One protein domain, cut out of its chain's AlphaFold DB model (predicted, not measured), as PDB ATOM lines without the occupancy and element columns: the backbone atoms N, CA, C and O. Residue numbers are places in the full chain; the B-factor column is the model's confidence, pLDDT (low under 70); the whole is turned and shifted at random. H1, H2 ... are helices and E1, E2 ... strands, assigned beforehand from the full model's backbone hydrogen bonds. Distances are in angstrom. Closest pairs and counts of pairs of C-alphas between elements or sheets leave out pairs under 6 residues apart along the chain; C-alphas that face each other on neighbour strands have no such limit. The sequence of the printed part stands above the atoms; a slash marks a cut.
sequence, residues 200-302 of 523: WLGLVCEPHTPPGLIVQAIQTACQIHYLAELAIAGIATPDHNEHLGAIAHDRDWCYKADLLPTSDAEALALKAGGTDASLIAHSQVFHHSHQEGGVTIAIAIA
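AT A GLANCE: This is residues 200 to 302 of the 523 residues of an uncharacterized protein of Cyanobacteria bacterium M5B4 (UniProt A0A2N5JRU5). A twisted sheet of five strands is the middle layer, with H3 packed on one face and H1 and H2 on the other; the sheet curls round H1, which sits by the long hairpin E4 and E5, while H2 sits by E2 and E3. The printed part has 103 residues with three named helices and five named strands, in the order E1 H1 E2 H2 E3 H3 E4 E5. The mixed sheet runs E3 E2 E1 E5 E4, parallel from E3 to E1 and antiparallel from E1 to E4. The class is mixed, helices and strands; the whole is compact, with a radius of gyration of the C-alphas of 12.2 A and spans of 39 by 29 by 24 A.

IN THESE COORDINATES: The sheet holds E1, residues 200 to 205, which begins at C-alpha 200 (4.742, 31.946, -34.916); E2, residues 232 to 236; E3, residues 254 to 256; E4, residues 278 to 287, 25.7 A long; and E5, residues 294 to 301, 23.5 A long, which ends at C-alpha 301 (4.068, 37.975, -33.652). The helices are H1, residues 211 to 224, 20.2 A long from C-alpha 211 (7.153, 19.219, -48.128); H2, residues 242 to 250, 12.2 A; and H3, residues 265 to 273, 12.4 A.

HOW THE PARTS SIT: E3 and E4 are the edge strands. E1 and E5 are antiparallel, with N 202 and O 298 at 2.9 A, within hydrogen-bond range. E4 and E5 form a hairpin, with N 297 and O 284 at 2.9 A. E2 and E1 are parallel, with N 236 and O 201 at 2.8 A; E3 and E2 are parallel, with N 235 and O 254 at 2.8 A. E1, H1, E2 and E2, H2, E3 are strand-helix-strand units, parallel neighbour strands with a helix between, each with a right-handed crossover. H3 is on the sheet at a height of 5.8 A, over E1 and E5, slantwise to the strands at 34 degrees to E1 on the local plane; the closest C-alphas of H3 and E1, Ala 269 and Gly 202, are 4.1 A apart. On the opposite face, H2 is on the sheet at a height of 8.8 A. H1 is on the same face as H2; its closest C-alpha pair with E4 is Ala 217 and Phe 286, 6.3 A. H1 touches H2 with residues 211 to 215 alone, at a steep tilt of 60 degrees, the same way; Pro 211 and His 243 have the closest C-alphas, 5.9 A. H1 and H3 are apart. In H1, H2 and H3 every O i to N i+4 pair is within hydrogen-bond range.

THE WHOLE: The C-alphas farthest apart are those of Thr 275 and His 290, 39.8 A. The printed part has no cut, and no link is long. Mean pLDDT of the printed part is 94.1; residues 290 to 291, in the link from E4 to E5, are under 70.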
ATOM      1  N   TRP A 200       5.395  33.249 -35.008       98.44
ATOM      2  CA  TRP A 200       4.742  31.946 -34.916       98.44
ATOM      3  C   TRP A 200       3.898  31.694 -36.156       98.44
ATOM      4  O   TRP A 200       3.042  32.507 -36.512       98.44
ATOM      5  N   LEU A 201       4.151  30.561 -36.806       98.56
ATOM      6  CA  LEU A 201       3.428  30.141 -37.998       98.56
ATOM      7  C   LEU A 201       2.278  29.224 -37.596       98.56
ATOM      8  O   LEU A 201       2.514  28.172 -37.009       98.56
ATOM      9  N   GLY A 202       1.050  29.587 -37.943       98.19
ATOM     10  CA  GLY A 202      -0.067  28.652 -37.950       98.19
ATOM     11  C   GLY A 202      -0.130  27.980 -39.310       98.19
ATOM     12  O   GLY A 202      -0.265  28.675 -40.316       98.19
ATOM     13  N   LEU A 203       0.009  26.657 -39.351       97.12
ATOM     14  CA  LEU A 203       0.032  25.873 -40.582       97.12
ATOM     15  C   LEU A 203      -1.025  24.776 -40.538       97.12
ATOM     16  O   LEU A 203      -1.045  23.954 -39.625       97.12
ATOM     17  N   VAL A 204      -1.866  24.744 -41.567       96.44
ATOM     18  CA  VAL A 204      -2.879  23.705 -41.772       96.44
ATOM     19  C   VAL A 204      -2.645  23.103 -43.147       96.44
ATOM     20  O   VAL A 204      -2.736  23.803 -44.153       96.44
ATOM     21  N   CYS A 205      -2.289  21.820 -43.185       94.12
ATOM     22  CA  CYS A 205      -1.998  21.102 -44.423       94.12
ATOM     23  C   CYS A 205      -3.157  20.178 -44.794       94.12
ATOM     24  O   CYS A 205      -3.647  19.423 -43.955       94.12
ATOM     25  N   GLU A 206      -3.538  20.182 -46.064       93.00
ATOM     26  CA  GLU A 206      -4.397  19.158 -46.649       93.00
ATOM     27  C   GLU A 206      -3.639  17.816 -46.749       93.00
ATOM     28  O   GLU A 206      -2.396  17.791 -46.758       93.00
ATOM     29  N   PRO A 207      -4.352  16.682 -46.863       87.75
ATOM     30  CA  PRO A 207      -3.730  15.398 -47.167       87.75
ATOM     31  C   PRO A 207      -2.831  15.468 -48.410       87.75
ATOM     32  O   PRO A 207      -3.101  16.213 -49.347       87.75
ATOM     33  N   HIS A 208      -1.753  14.681 -48.416       88.00
ATOM     34  CA  HIS A 208      -0.789  14.585 -49.526       88.00
ATOM     35  C   HIS A 208      -0.019  15.874 -49.877       88.00
ATOM     36  O   HIS A 208       0.702  15.901 -50.872       88.00
ATOM     37  N   THR A 209      -0.073  16.909 -49.031       92.25
ATOM     38  CA  THR A 209       0.710  18.140 -49.224       92.25
ATOM     39  C   THR A 209       2.221  17.855 -49.240       92.25
ATOM     40  O   THR A 209       2.771  17.372 -48.239       92.25
ATOM     41  N   PRO A 210       2.933  18.165 -50.342       92.44
ATOM     42  CA  PRO A 210       4.354  17.863 -50.455       92.44
ATOM     43  C   PRO A 210       5.202  18.830 -49.607       92.44
ATOM     44  O   PRO A 210       4.929  20.034 -49.600       92.44
ATOM     45  N   PRO A 211       6.296  18.368 -48.963       93.44
ATOM     46  CA  PRO A 211       7.153  19.219 -48.128       93.44
ATOM     47  C   PRO A 211       7.695  20.461 -48.850       93.44
ATOM     48  O   PRO A 211       7.812  21.530 -48.255       93.44
ATOM     49  N   GLY A 212       7.994  20.337 -50.149       94.06
ATOM     50  CA  GLY A 212       8.487  21.447 -50.966       94.06
ATOM     51  C   GLY A 212       7.487  22.601 -51.086       94.06
ATOM     52  O   GLY A 212       7.894  23.758 -51.018       94.06
ATOM     53  N   LEU A 213       6.184  22.298 -51.181       95.19
ATOM     54  CA  LEU A 213       5.132  23.318 -51.212       95.19
ATOM     55  C   LEU A 213       5.040  24.054 -49.873       95.19
ATOM     56  O   LEU A 213       4.892  25.271 -49.859       95.19
ATOM     57  N   ILE A 214       5.184  23.335 -48.755       96.06
ATOM     58  CA  ILE A 214       5.177  23.931 -47.412       96.06
ATOM     59  C   ILE A 214       6.328  24.930 -47.270       96.06
ATOM     60  O   ILE A 214       6.109  26.075 -46.884       96.06
ATOM     61  N   VAL A 215       7.551  24.526 -47.627       96.94
ATOM     62  CA  VAL A 215       8.723  25.413 -47.564       96.94
ATOM     63  C   VAL A 215       8.525  26.642 -48.457       96.94
ATOM     64  O   VAL A 215       8.769  27.761 -48.009       96.94
ATOM     65  N   GLN A 216       8.022  26.457 -49.680       96.44
ATOM     66  CA  GLN A 216       7.744  27.560 -50.599       96.44
ATOM     67  C   GLN A 216       6.673  28.518 -50.057       96.44
ATOM     68  O   GLN A 216       6.815  29.734 -50.202       96.44
ATOM     69  N   ALA A 217       5.616  27.997 -49.433       96.75
ATOM     70  CA  ALA A 217       4.557  28.796 -48.825       96.75
ATOM     71  C   ALA A 217       5.098  29.658 -47.677       96.75
ATOM     72  O   ALA A 217       4.823  30.855 -47.638       96.75
ATOM     73  N   ILE A 218       5.931  29.085 -46.797       97.75
ATOM     74  CA  ILE A 218       6.588  29.826 -45.708       97.75
ATOM     75  C   ILE A 218       7.464  30.946 -46.274       97.75
ATOM     76  O   ILE A 218       7.312  32.102 -45.884       97.75
ATOM     77  N   GLN A 219       8.332  30.627 -47.236       97.06
ATOM     78  CA  GLN A 219       9.223  31.602 -47.869       97.06
ATOM     79  C   GLN A 219       8.441  32.737 -48.531       97.06
ATOM     80  O   GLN A 219       8.761  33.909 -48.347       97.06
ATOM     81  N   THR A 220       7.382  32.394 -49.265       96.69
ATOM     82  CA  THR A 220       6.551  33.363 -49.983       96.69
ATOM     83  C   THR A 220       5.785  34.259 -49.012       96.69
ATOM     84  O   THR A 220       5.795  35.479 -49.170       96.69
ATOM     85  N   ALA A 221       5.183  33.686 -47.966       96.75
ATOM     86  CA  ALA A 221       4.499  34.451 -46.929       96.75
ATOM     87  C   ALA A 221       5.468  35.404 -46.209       96.75
ATOM     88  O   ALA A 221       5.157  36.582 -46.036       96.75
ATOM     89  N   CYS A 222       6.670  34.946 -45.849       97.00
ATOM     90  CA  CYS A 222       7.685  35.815 -45.255       97.00
ATOM     91  C   CYS A 222       8.105  36.947 -46.206       97.00
ATOM     92  O   CYS A 222       8.183  38.097 -45.780       97.00
ATOM     93  N   GLN A 223       8.318  36.653 -47.490       95.62
ATOM     94  CA  GLN A 223       8.712  37.649 -48.493       95.62
ATOM     95  C   GLN A 223       7.647  38.733 -48.700       95.62
ATOM     96  O   GLN A 223       7.989  39.914 -48.693       95.62
ATOM     97  N   ILE A 224       6.371  38.355 -48.835       95.06
ATOM     98  CA  ILE A 224       5.254  39.300 -49.034       95.06
ATOM     99  C   ILE A 224       5.162  40.303 -47.876       95.06
ATOM    100  O   ILE A 224       4.895  41.485 -48.096       95.06
ATOM    101  N   HIS A 225       5.414  39.843 -46.649       95.56
ATOM    102  CA  HIS A 225       5.285  40.647 -45.429       95.56
ATOM    103  C   HIS A 225       6.615  41.233 -44.926       95.56
ATOM    104  O   HIS A 225       6.658  41.826 -43.846       95.56
ATOM    105  N   TYR A 226       7.697  41.103 -45.704       95.94
ATOM    106  CA  TYR A 226       9.054  41.544 -45.349       95.94
ATOM    107  C   TYR A 226       9.544  40.988 -44.003       95.94
ATOM    108  O   TYR A 226      10.193  41.686 -43.221       95.94
ATOM    109  N   LEU A 227       9.221  39.732 -43.709       97.56
ATOM    110  CA  LEU A 227       9.599  39.036 -42.483       97.56
ATOM    111  C   LEU A 227      10.885  38.238 -42.698       97.56
ATOM    112  O   LEU A 227      11.098  37.651 -43.758       97.56
ATOM    113  N   ALA A 228      11.737  38.191 -41.679       97.06
ATOM    114  CA  ALA A 228      12.925  37.353 -41.700       97.06
ATOM    115  C   ALA A 228      12.575  35.933 -41.235       97.06
ATOM    116  O   ALA A 228      12.077  35.753 -40.126       97.06
ATOM    117  N   GLU A 229      12.908  34.911 -42.027       96.94
ATOM    118  CA  GLU A 229      12.737  33.506 -41.608       96.94
ATOM    119  C   GLU A 229      13.526  33.181 -40.327       96.94
ATOM    120  O   GLU A 229      13.107  32.368 -39.506       96.94
ATOM    121  N   LEU A 230      14.647  33.874 -40.109       96.62
ATOM    122  CA  LEU A 230      15.456  33.770 -38.893       96.62
ATOM    123  C   LEU A 230      14.721  34.241 -37.625       96.62
ATOM    124  O   LEU A 230      15.105  33.854 -36.524       96.62
ATOM    125  N   ALA A 231      13.660  35.039 -37.765       98.06
ATOM    126  CA  ALA A 231      12.821  35.490 -36.659       98.06
ATOM    127  C   ALA A 231      11.696  34.498 -36.309       98.06
ATOM    128  O   ALA A 231      10.879  34.783 -35.431       98.06
ATOM    129  N   ILE A 232      11.632  33.338 -36.969       98.44
ATOM    130  CA  ILE A 232      10.625  32.316 -36.686       98.44
ATOM    131  C   ILE A 232      10.965  31.574 -35.386       98.44
ATOM    132  O   ILE A 232      12.036  30.986 -35.199       98.44
ATOM    133  N   ALA A 233      10.015  31.626 -34.459       97.81
ATOM    134  CA  ALA A 233      10.000  30.865 -33.224       97.81
ATOM    135  C   ALA A 233       9.648  29.404 -33.497       97.81
ATOM    136  O   ALA A 233      10.384  28.505 -33.081       97.81
ATOM    137  N   GLY A 234       8.543  29.177 -34.211       97.94
ATOM    138  CA  GLY A 234       7.962  27.852 -34.342       97.94
ATOM    139  C   GLY A 234       6.758  27.736 -35.268       97.94
ATOM    140  O   GLY A 234       6.243  28.726 -35.792       97.94
ATOM    141  N   ILE A 235       6.312  26.490 -35.418       98.31
ATOM    142  CA  ILE A 235       5.125  26.065 -36.158       98.31
ATOM    143  C   ILE A 235       4.073  25.554 -35.170       98.31
ATOM    144  O   ILE A 235       4.383  24.785 -34.258       98.31
ATOM    145  N   ALA A 236       2.826  25.950 -35.400       97.88
ATOM    146  CA  ALA A 236       1.633  25.454 -34.740       97.88
ATOM    147  C   ALA A 236       0.691  24.817 -35.767       97.88
ATOM    148  O   ALA A 236       0.417  25.410 -36.809       97.88
ATOM    149  N   THR A 237       0.208  23.615 -35.474       96.75
ATOM    150  CA  THR A 237      -0.640  22.802 -36.366       96.75
ATOM    151  C   THR A 237      -1.753  22.143 -35.547       96.75
ATOM    152  O   THR A 237      -1.526  21.884 -34.359       96.75
ATOM    153  N   PRO A 238      -2.949  21.897 -36.123       94.62
ATOM    154  CA  PRO A 238      -4.048  21.277 -35.381       94.62
ATOM    155  C   PRO A 238      -3.695  19.878 -34.905       94.62
ATOM    156  O   PRO A 238      -3.940  19.558 -33.752       94.62
ATOM    157  N   ASP A 239      -3.066  19.103 -35.784       90.62
ATOM    158  CA  ASP A 239      -2.736  17.703 -35.568       90.62
ATOM    159  C   ASP A 239      -1.259  17.453 -35.880       90.62
ATOM    160  O   ASP A 239      -0.596  18.239 -36.580       90.62
ATOM    161  N   HIS A 240      -0.743  16.329 -35.385       91.94
ATOM    162  CA  HIS A 240       0.598  15.865 -35.715       91.94
ATOM    163  C   HIS A 240       0.783  15.675 -37.233       91.94
ATOM    164  O   HIS A 240      -0.026  15.048 -37.914       91.94
ATOM    165  N   ASN A 241       1.890  16.194 -37.761       92.56
ATOM    166  CA  ASN A 241       2.251  16.135 -39.172       92.56
ATOM    167  C   ASN A 241       3.769  15.964 -39.303       92.56
ATOM    168  O   ASN A 241       4.535  16.868 -38.957       92.56
ATOM    169  N   GLU A 242       4.196  14.817 -39.831       92.62
ATOM    170  CA  GLU A 242       5.612  14.445 -39.924       92.62
ATOM    171  C   GLU A 242       6.431  15.432 -40.769       92.62
ATOM    172  O   GLU A 242       7.553  15.774 -40.400       92.62
ATOM    173  N   HIS A 243       5.868  15.948 -41.869       94.81
ATOM    174  CA  HIS A 243       6.556  16.916 -42.727       94.81
ATOM    175  C   HIS A 243       6.788  18.246 -42.000       94.81
ATOM    176  O   HIS A 243       7.889  18.794 -42.063       94.81
ATOM    177  N   LEU A 244       5.781  18.757 -41.284       95.81
ATOM    178  CA  LEU A 244       5.918  19.976 -40.480       95.81
ATOM    179  C   LEU A 244       6.902  19.781 -39.323       95.81
ATOM    180  O   LEU A 244       7.724  20.663 -39.072       95.81
ATOM    181  N   GLY A 245       6.852  18.623 -38.661       95.62
ATOM    182  CA  GLY A 245       7.795  18.258 -37.606       95.62
ATOM    183  C   GLY A 245       9.240  18.218 -38.107       95.62
ATOM    184  O   GLY A 245      10.116  18.812 -37.484       95.62
ATOM    185  N   ALA A 246       9.486  17.599 -39.267       96.44
ATOM    186  CA  ALA A 246      10.809  17.552 -39.893       96.44
ATOM    187  C   ALA A 246      11.308  18.950 -40.300       96.44
ATOM    188  O   ALA A 246      12.428  19.329 -39.966       96.44
ATOM    189  N   ILE A 247      10.454  19.760 -40.940       97.00
ATOM    190  CA  ILE A 247      10.775  21.148 -41.322       97.00
ATOM    191  C   ILE A 247      11.158  21.986 -40.099       97.00
ATOM    192  O   ILE A 247      12.111  22.770 -40.181       97.00
ATOM    193  N   ALA A 248      10.416  21.838 -38.997       96.56
ATOM    194  CA  ALA A 248      10.692  22.536 -37.750       96.56
ATOM    195  C   ALA A 248      12.007  22.062 -37.121       96.56
ATOM    196  O   ALA A 248      12.830  22.887 -36.736       96.56
ATOM    197  N   HIS A 249      12.232  20.748 -37.073       94.75
ATOM    198  CA  HIS A 249      13.451  20.157 -36.525       94.75
ATOM    199  C   HIS A 249      14.709  20.640 -37.260       94.75
ATOM    200  O   HIS A 249      15.642  21.125 -36.622       94.75
ATOM    201  N   ASP A 250      14.706  20.599 -38.596       94.69
ATOM    202  CA  ASP A 250      15.846  21.007 -39.430       94.69
ATOM    203  C   ASP A 250      16.226  22.486 -39.251       94.69
ATOM    204  O   ASP A 250      17.374  22.876 -39.466       94.69
ATOM    205  N   ARG A 251      15.259  23.323 -38.860       93.75
ATOM    206  CA  ARG A 251      15.431  24.769 -38.653       93.75
ATOM    207  C   ARG A 251      15.562  25.161 -37.183       93.75
ATOM    208  O   ARG A 251      15.649  26.353 -36.879       93.75
ATOM    209  N   ASP A 252      15.594  24.176 -36.283       93.06
ATOM    210  CA  ASP A 252      15.614  24.383 -34.834       93.06
ATOM    211  C   ASP A 252      14.456  25.293 -34.379       93.06
ATOM    212  O   ASP A 252      14.629  26.251 -33.626       93.06
ATOM    213  N   TRP A 253      13.265  25.039 -34.923       96.19
ATOM    214  CA  TRP A 253      12.004  25.711 -34.620       96.19
ATOM    215  C   TRP A 253      11.189  24.911 -33.606       96.19
ATOM    216  O   TRP A 253      11.183  23.682 -33.620       96.19
ATOM    217  N   CYS A 254      10.449  25.609 -32.743       95.50
ATOM    218  CA  CYS A 254       9.492  24.951 -31.864       95.50
ATOM    219  C   CYS A 254       8.372  24.321 -32.702       95.50
ATOM    220  O   CYS A 254       7.806  24.984 -33.570       95.50
ATOM    221  N   TYR A 255       8.026  23.067 -32.429       96.81
ATOM    222  CA  TYR A 255       6.912  22.385 -33.077       96.81
ATOM    223  C   TYR A 255       5.811  22.112 -32.054       96.81
ATOM    224  O   TYR A 255       6.025  21.381 -31.089       96.81
ATOM    225  N   LYS A 256       4.641  22.724 -32.254       95.44
ATOM    226  CA  LYS A 256       3.469  22.563 -31.390       95.44
ATOM    227  C   LYS A 256       2.316  21.948 -32.188       95.44
ATOM    228  O   LYS A 256       1.651  22.646 -32.952       95.44
ATOM    229  N   ALA A 257       2.093  20.652 -32.004       93.06
ATOM    230  CA  ALA A 257       0.905  19.950 -32.488       93.06
ATOM    231  C   ALA A 257      -0.169  19.878 -31.394       93.06
ATOM    232  O   ALA A 257       0.138  20.103 -30.221       93.06
ATOM    233  N   ASP A 258      -1.411  19.583 -31.782       89.12
ATOM    234  CA  ASP A 258      -2.534  19.311 -30.871       89.12
ATOM    235  C   ASP A 258      -2.839  20.473 -29.905       89.12
ATOM    236  O   ASP A 258      -3.375  20.298 -28.809       89.12
ATOM    237  N   LEU A 259      -2.478  21.696 -30.310       85.69
ATOM    238  CA  LEU A 259      -2.589  22.893 -29.476       85.69
ATOM    239  C   LEU A 259      -4.048  23.343 -29.324       85.69
ATOM    240  O   LEU A 259      -4.467  23.799 -28.258       85.69
ATOM    241  N   LEU A 260      -4.799  23.259 -30.425       88.31
ATOM    242  CA  LEU A 260      -6.217  23.575 -30.538       88.31
ATOM    243  C   LEU A 260      -6.838  22.661 -31.603       88.31
ATOM    244  O   LEU A 260      -6.270  22.561 -32.690       88.31
ATOM    245  N   PRO A 261      -8.024  22.075 -31.358       87.12
ATOM    246  CA  PRO A 261      -8.734  21.276 -32.354       87.12
ATOM    247  C   PRO A 261      -9.436  22.196 -33.369       87.12
ATOM    248  O   PRO A 261     -10.661  22.302 -33.387       87.12
ATOM    249  N   THR A 262      -8.663  22.939 -34.166       91.12
ATOM    250  CA  THR A 262      -9.175  23.910 -35.145       91.12
ATOM    251  C   THR A 262      -8.351  23.920 -36.426       91.12
ATOM    252  O   THR A 262      -7.131  23.995 -36.385       91.12
ATOM    253  N   SER A 263      -9.019  23.938 -37.578       90.19
ATOM    254  CA  SER A 263      -8.374  24.140 -38.885       90.19
ATOM    255  C   SER A 263      -8.151  25.623 -39.221       90.19
ATOM    256  O   SER A 263      -7.889  25.964 -40.372       90.19
ATOM    257  N   ASP A 264      -8.275  26.514 -38.236       96.12
ATOM    258  CA  ASP A 264      -7.991  27.941 -38.372       96.12
ATOM    259  C   ASP A 264      -6.506  28.229 -38.094       96.12
ATOM    260  O   ASP A 264      -6.040  28.188 -36.950       96.12
ATOM    261  N   ALA A 265      -5.765  28.541 -39.160       96.62
ATOM    262  CA  ALA A 265      -4.348  28.879 -39.091       96.62
ATOM    263  C   ALA A 265      -4.077  30.126 -38.228       96.62
ATOM    264  O   ALA A 265      -3.074  30.170 -37.516       96.62
ATOM    265  N   GLU A 266      -4.958  31.128 -38.235       98.12
ATOM    266  CA  GLU A 266      -4.770  32.355 -37.452       98.12
ATOM    267  C   GLU A 266      -4.888  32.072 -35.956       98.12
ATOM    268  O   GLU A 266      -4.032  32.489 -35.169       98.12
ATOM    269  N   ALA A 267      -5.901  31.293 -35.566       97.25
ATOM    270  CA  ALA A 267      -6.097  30.877 -34.182       97.25
ATOM    271  C   ALA A 267      -4.901  30.071 -33.647       97.25
ATOM    272  O   ALA A 267      -4.470  30.283 -32.509       97.25
ATOM    273  N   LEU A 268      -4.333  29.181 -34.467       97.69
ATOM    274  CA  LEU A 268      -3.143  28.401 -34.117       97.69
ATOM    275  C   LEU A 268      -1.911  29.293 -33.926       97.69
ATOM    276  O   LEU A 268      -1.222  29.162 -32.912       97.69
ATOM    277  N   ALA A 269      -1.662  30.222 -34.856       97.62
ATOM    278  CA  ALA A 269      -0.542  31.158 -34.779       97.62
ATOM    279  C   ALA A 269      -0.614  32.020 -33.505       97.62
ATOM    280  O   ALA A 269       0.355  32.106 -32.747       97.62
ATOM    281  N   LEU A 270      -1.787  32.604 -33.233       97.75
ATOM    282  CA  LEU A 270      -2.035  33.432 -32.052       97.75
ATOM    283  C   LEU A 270      -1.872  32.638 -30.756       97.75
ATOM    284  O   LEU A 270      -1.167  33.063 -29.843       97.75
ATOM    285  N   LYS A 271      -2.480  31.450 -30.676       96.69
ATOM    286  CA  LYS A 271      -2.390  30.610 -29.480       96.69
ATOM    287  C   LYS A 271      -0.955  30.179 -29.195       96.69
ATOM    288  O   LYS A 271      -0.559  30.122 -28.031       96.69
ATOM    289  N   ALA A 272      -0.176  29.885 -30.233       95.69
ATOM    290  CA  ALA A 272       1.219  29.495 -30.087       95.69
ATOM    291  C   ALA A 272       2.124  30.652 -29.652       95.69
ATOM    292  O   ALA A 272       3.057  30.405 -28.879       95.69
ATOM    293  N   GLY A 273       1.814  31.876 -30.100       93.19
ATOM    294  CA  GLY A 273       2.475  33.115 -29.686       93.19
ATOM    295  C   GLY A 273       2.160  33.564 -28.258       93.19
ATOM    296  O   GLY A 273       2.914  34.356 -27.696       93.19
ATOM    297  N   GLY A 274       1.106  33.020 -27.647       92.56
ATOM    298  CA  GLY A 274       0.745  33.276 -26.256       92.56
ATOM    299  C   GLY A 274      -0.098  34.537 -26.062       92.56
ATOM    300  O   GLY A 274      -0.698  35.068 -26.996       92.56
ATOM    301  N   THR A 275      -0.195  34.986 -24.812       89.50
ATOM    302  CA  THR A 275      -0.941  36.197 -24.444       89.50
ATOM    303  C   THR A 275      -0.362  37.411 -25.168       89.50
ATOM    304  O   THR A 275       0.853  37.520 -25.294       89.50
ATOM    305  N   ASP A 276      -1.225  38.304 -25.653       93.81
ATOM    306  CA  ASP A 276      -0.868  39.525 -26.396       93.81
ATOM    307  C   ASP A 276      -0.154  39.303 -27.742       93.81
ATOM    308  O   ASP A 276       0.341  40.254 -28.352       93.81
ATOM    309  N   ALA A 277      -0.133  38.067 -28.254       96.44
ATOM    310  CA  ALA A 277       0.260  37.827 -29.635       96.44
ATOM    311  C   ALA A 277      -0.706  38.532 -30.602       96.44
ATOM    312  O   ALA A 277      -1.913  38.606 -30.364       96.44
ATOM    313  N   SER A 278      -0.178  39.029 -31.720       97.50
ATOM    314  CA  SER A 278      -0.963  39.735 -32.739       97.50
ATOM    315  C   SER A 278      -0.687  39.187 -34.134       97.50
ATOM    316  O   SER A 278       0.417  38.739 -34.430       97.50
ATOM    317  N   LEU A 279      -1.699  39.190 -35.001       97.56
ATOM    318  CA  LEU A 279      -1.546  38.757 -36.390       97.56
ATOM    319  C   LEU A 279      -0.749  39.794 -37.183       97.56
ATOM    320  O   LEU A 279      -1.085  40.977 -37.174       97.56
ATOM    321  N   ILE A 280       0.280  39.331 -37.895       96.00
ATOM    322  CA  ILE A 280       1.060  40.152 -38.831       96.00
ATOM    323  C   ILE A 280       0.806  39.756 -40.289       96.00
ATOM    324  O   ILE A 280       0.933  40.590 -41.179       96.00
ATOM    325  N   ALA A 281       0.402  38.505 -40.527       95.62
ATOM    326  CA  ALA A 281      -0.046  38.020 -41.822       95.62
ATOM    327  C   ALA A 281      -1.319  37.184 -41.655       95.62
ATOM    328  O   ALA A 281      -1.303  36.158 -40.969       95.62
ATOM    329  N   HIS A 282      -2.393  37.615 -42.315       96.69
ATOM    330  CA  HIS A 282      -3.629  36.842 -42.428       96.69
ATOM    331  C   HIS A 282      -3.428  35.561 -43.243       96.69
ATOM    332  O   HIS A 282      -2.440  35.425 -43.979       96.69
ATOM    333  N   SER A 283      -4.394  34.650 -43.115       95.12
ATOM    334  CA  SER A 283      -4.409  33.356 -43.797       95.12
ATOM    335  C   SER A 283      -4.184  33.485 -45.303       95.12
ATOM    336  O   SER A 283      -4.909  34.188 -46.008       95.12
ATOM    337  N   GLN A 284      -3.191  32.758 -45.801       95.56
ATOM    338  CA  GLN A 284      -2.864  32.620 -47.217       95.56
ATOM    339  C   GLN A 284      -2.877  31.141 -47.581       95.56
ATOM    340  O   GLN A 284      -2.304  30.326 -46.859       95.56
ATOM    341  N   VAL A 285      -3.516  30.801 -48.698       94.12
ATOM    342  CA  VAL A 285      -3.663  29.416 -49.160       94.12
ATOM    343  C   VAL A 285      -2.765  29.184 -50.368       94.12
ATOM    344  O   VAL A 285      -2.801  29.944 -51.336       94.12
ATOM    345  N   PHE A 286      -1.973  28.117 -50.315       93.44
ATOM    346  CA  PHE A 286      -1.073  27.695 -51.380       93.44
ATOM    347  C   PHE A 286      -1.446  26.283 -51.819       93.44
ATOM    348  O   PHE A 286      -1.415  25.363 -51.009       93.44
ATOM    349  N   HIS A 287      -1.758  26.099 -53.100       90.88
ATOM    350  CA  HIS A 287      -2.092  24.793 -53.673       90.88
ATOM    351  C   HIS A 287      -0.973  24.275 -54.571       90.88
ATOM    352  O   HIS A 287      -0.260  25.054 -55.214       90.88
ATOM    353  N   HIS A 288      -0.846  22.953 -54.665       81.12
ATOM    354  CA  HIS A 288       0.041  22.354 -55.648       81.12
ATOM    355  C   HIS A 288      -0.555  22.497 -57.060       81.12
ATOM    356  O   HIS A 288      -1.689  22.113 -57.317       81.12
ATOM    357  N   SER A 289       0.216  23.033 -58.009       72.75
ATOM    358  CA  SER A 289      -0.252  23.309 -59.377       72.75
ATOM    359  C   SER A 289      -0.711  22.089 -60.193       72.75
ATOM    360  O   SER A 289      -1.422  22.270 -61.182       72.75
ATOM    361  N   HIS A 290      -0.301  20.864 -59.833       66.81
ATOM    362  CA  HIS A 290      -0.509  19.663 -60.658       66.81
ATOM    363  C   HIS A 290      -0.960  18.401 -59.890       66.81
ATOM    364  O   HIS A 290      -1.114  17.355 -60.517       66.81
ATOM    365  N   GLN A 291      -1.165  18.468 -58.569       67.31
ATOM    366  CA  GLN A 291      -1.605  17.343 -57.723       67.31
ATOM    367  C   GLN A 291      -2.537  17.832 -56.603       67.31
ATOM    368  O   GLN A 291      -2.623  19.033 -56.359       67.31
ATOM    369  N   GLU A 292      -3.221  16.906 -55.923       77.19
ATOM    370  CA  GLU A 292      -3.946  17.206 -54.680       77.19
ATOM    371  C   GLU A 292      -2.963  17.587 -53.558       77.19
ATOM    372  O   GLU A 292      -1.856  17.049 -53.484       77.19
ATOM    373  N   GLY A 293      -3.366  18.527 -52.700       86.31
ATOM    374  CA  GLY A 293      -2.564  19.022 -51.583       86.31
ATOM    375  C   GLY A 293      -2.441  20.547 -51.570       86.31
ATOM    376  O   GLY A 293      -2.239  21.207 -52.597       86.31
ATOM    377  N   GLY A 294      -2.516  21.108 -50.371       93.25
ATOM    378  CA  GLY A 294      -2.536  22.537 -50.131       93.25
ATOM    379  C   GLY A 294      -2.161  22.862 -48.694       93.25
ATOM    380  O   GLY A 294      -2.330  22.054 -47.783       93.25
ATOM    381  N   VAL A 295      -1.619  24.054 -48.486       95.94
ATOM    382  CA  VAL A 295      -1.244  24.543 -47.162       95.94
ATOM    383  C   VAL A 295      -1.791  25.941 -46.949       95.94
ATOM    384  O   VAL A 295      -1.605  26.836 -47.776       95.94
ATOM    385  N   THR A 296      -2.449  26.124 -45.813       97.44
ATOM    386  CA  THR A 296      -2.868  27.430 -45.316       97.44
ATOM    387  C   THR A 296      -1.877  27.886 -44.257       97.44
ATOM    388  O   THR A 296      -1.592  27.142 -43.318       97.44
ATOM    389  N   ILE A 297      -1.359  29.104 -44.409       98.12
ATOM    390  CA  ILE A 297      -0.417  29.728 -43.479       98.12
ATOM    391  C   ILE A 297      -0.956  31.057 -42.957       98.12
ATOM    392  O   ILE A 297      -1.413  31.895 -43.732       98.12
ATOM    393  N   ALA A 298      -0.834  31.269 -41.652       98.38
ATOM    394  CA  ALA A 298      -0.961  32.570 -41.007       98.38
ATOM    395  C   ALA A 298       0.264  32.825 -40.122       98.38
ATOM    396  O   ALA A 298       0.919  31.882 -39.670       98.38
ATOM    397  N   ILE A 299       0.585  34.096 -39.872       98.62
ATOM    398  CA  ILE A 299       1.747  34.471 -39.059       98.62
ATOM    399  C   ILE A 299       1.304  35.432 -37.968       98.62
ATOM    400  O   ILE A 299       0.735  36.491 -38.246       98.62
ATOM    401  N   ALA A 300       1.620  35.074 -36.728       98.44
ATOM    402  CA  ALA A 300       1.479  35.937 -35.569       98.44
ATOM    403  C   ALA A 300       2.854  36.342 -35.035       98.44
ATOM    404  O   ALA A 300       3.835  35.610 -35.172       98.44
ATOM    405  N   ILE A 301       2.915  37.507 -34.405       98.00
ATOM    406  CA  ILE A 301       4.068  37.975 -33.652       98.00
ATOM    407  C   ILE A 301       3.771  37.879 -32.157       98.00
ATOM    408  O   ILE A 301       2.731  38.345 -31.689       98.00
ATOM    409  N   ALA A 302       4.677  37.247 -31.418       96.81
ATOM    410  CA  ALA A 302       4.618  37.124 -29.970       96.81
ATOM    411  C   ALA A 302       5.307  38.318 -29.287       96.81
ATOM    412  O   ALA A 302       6.295  38.840 -29.814       96.81
TER     413      ALA A 302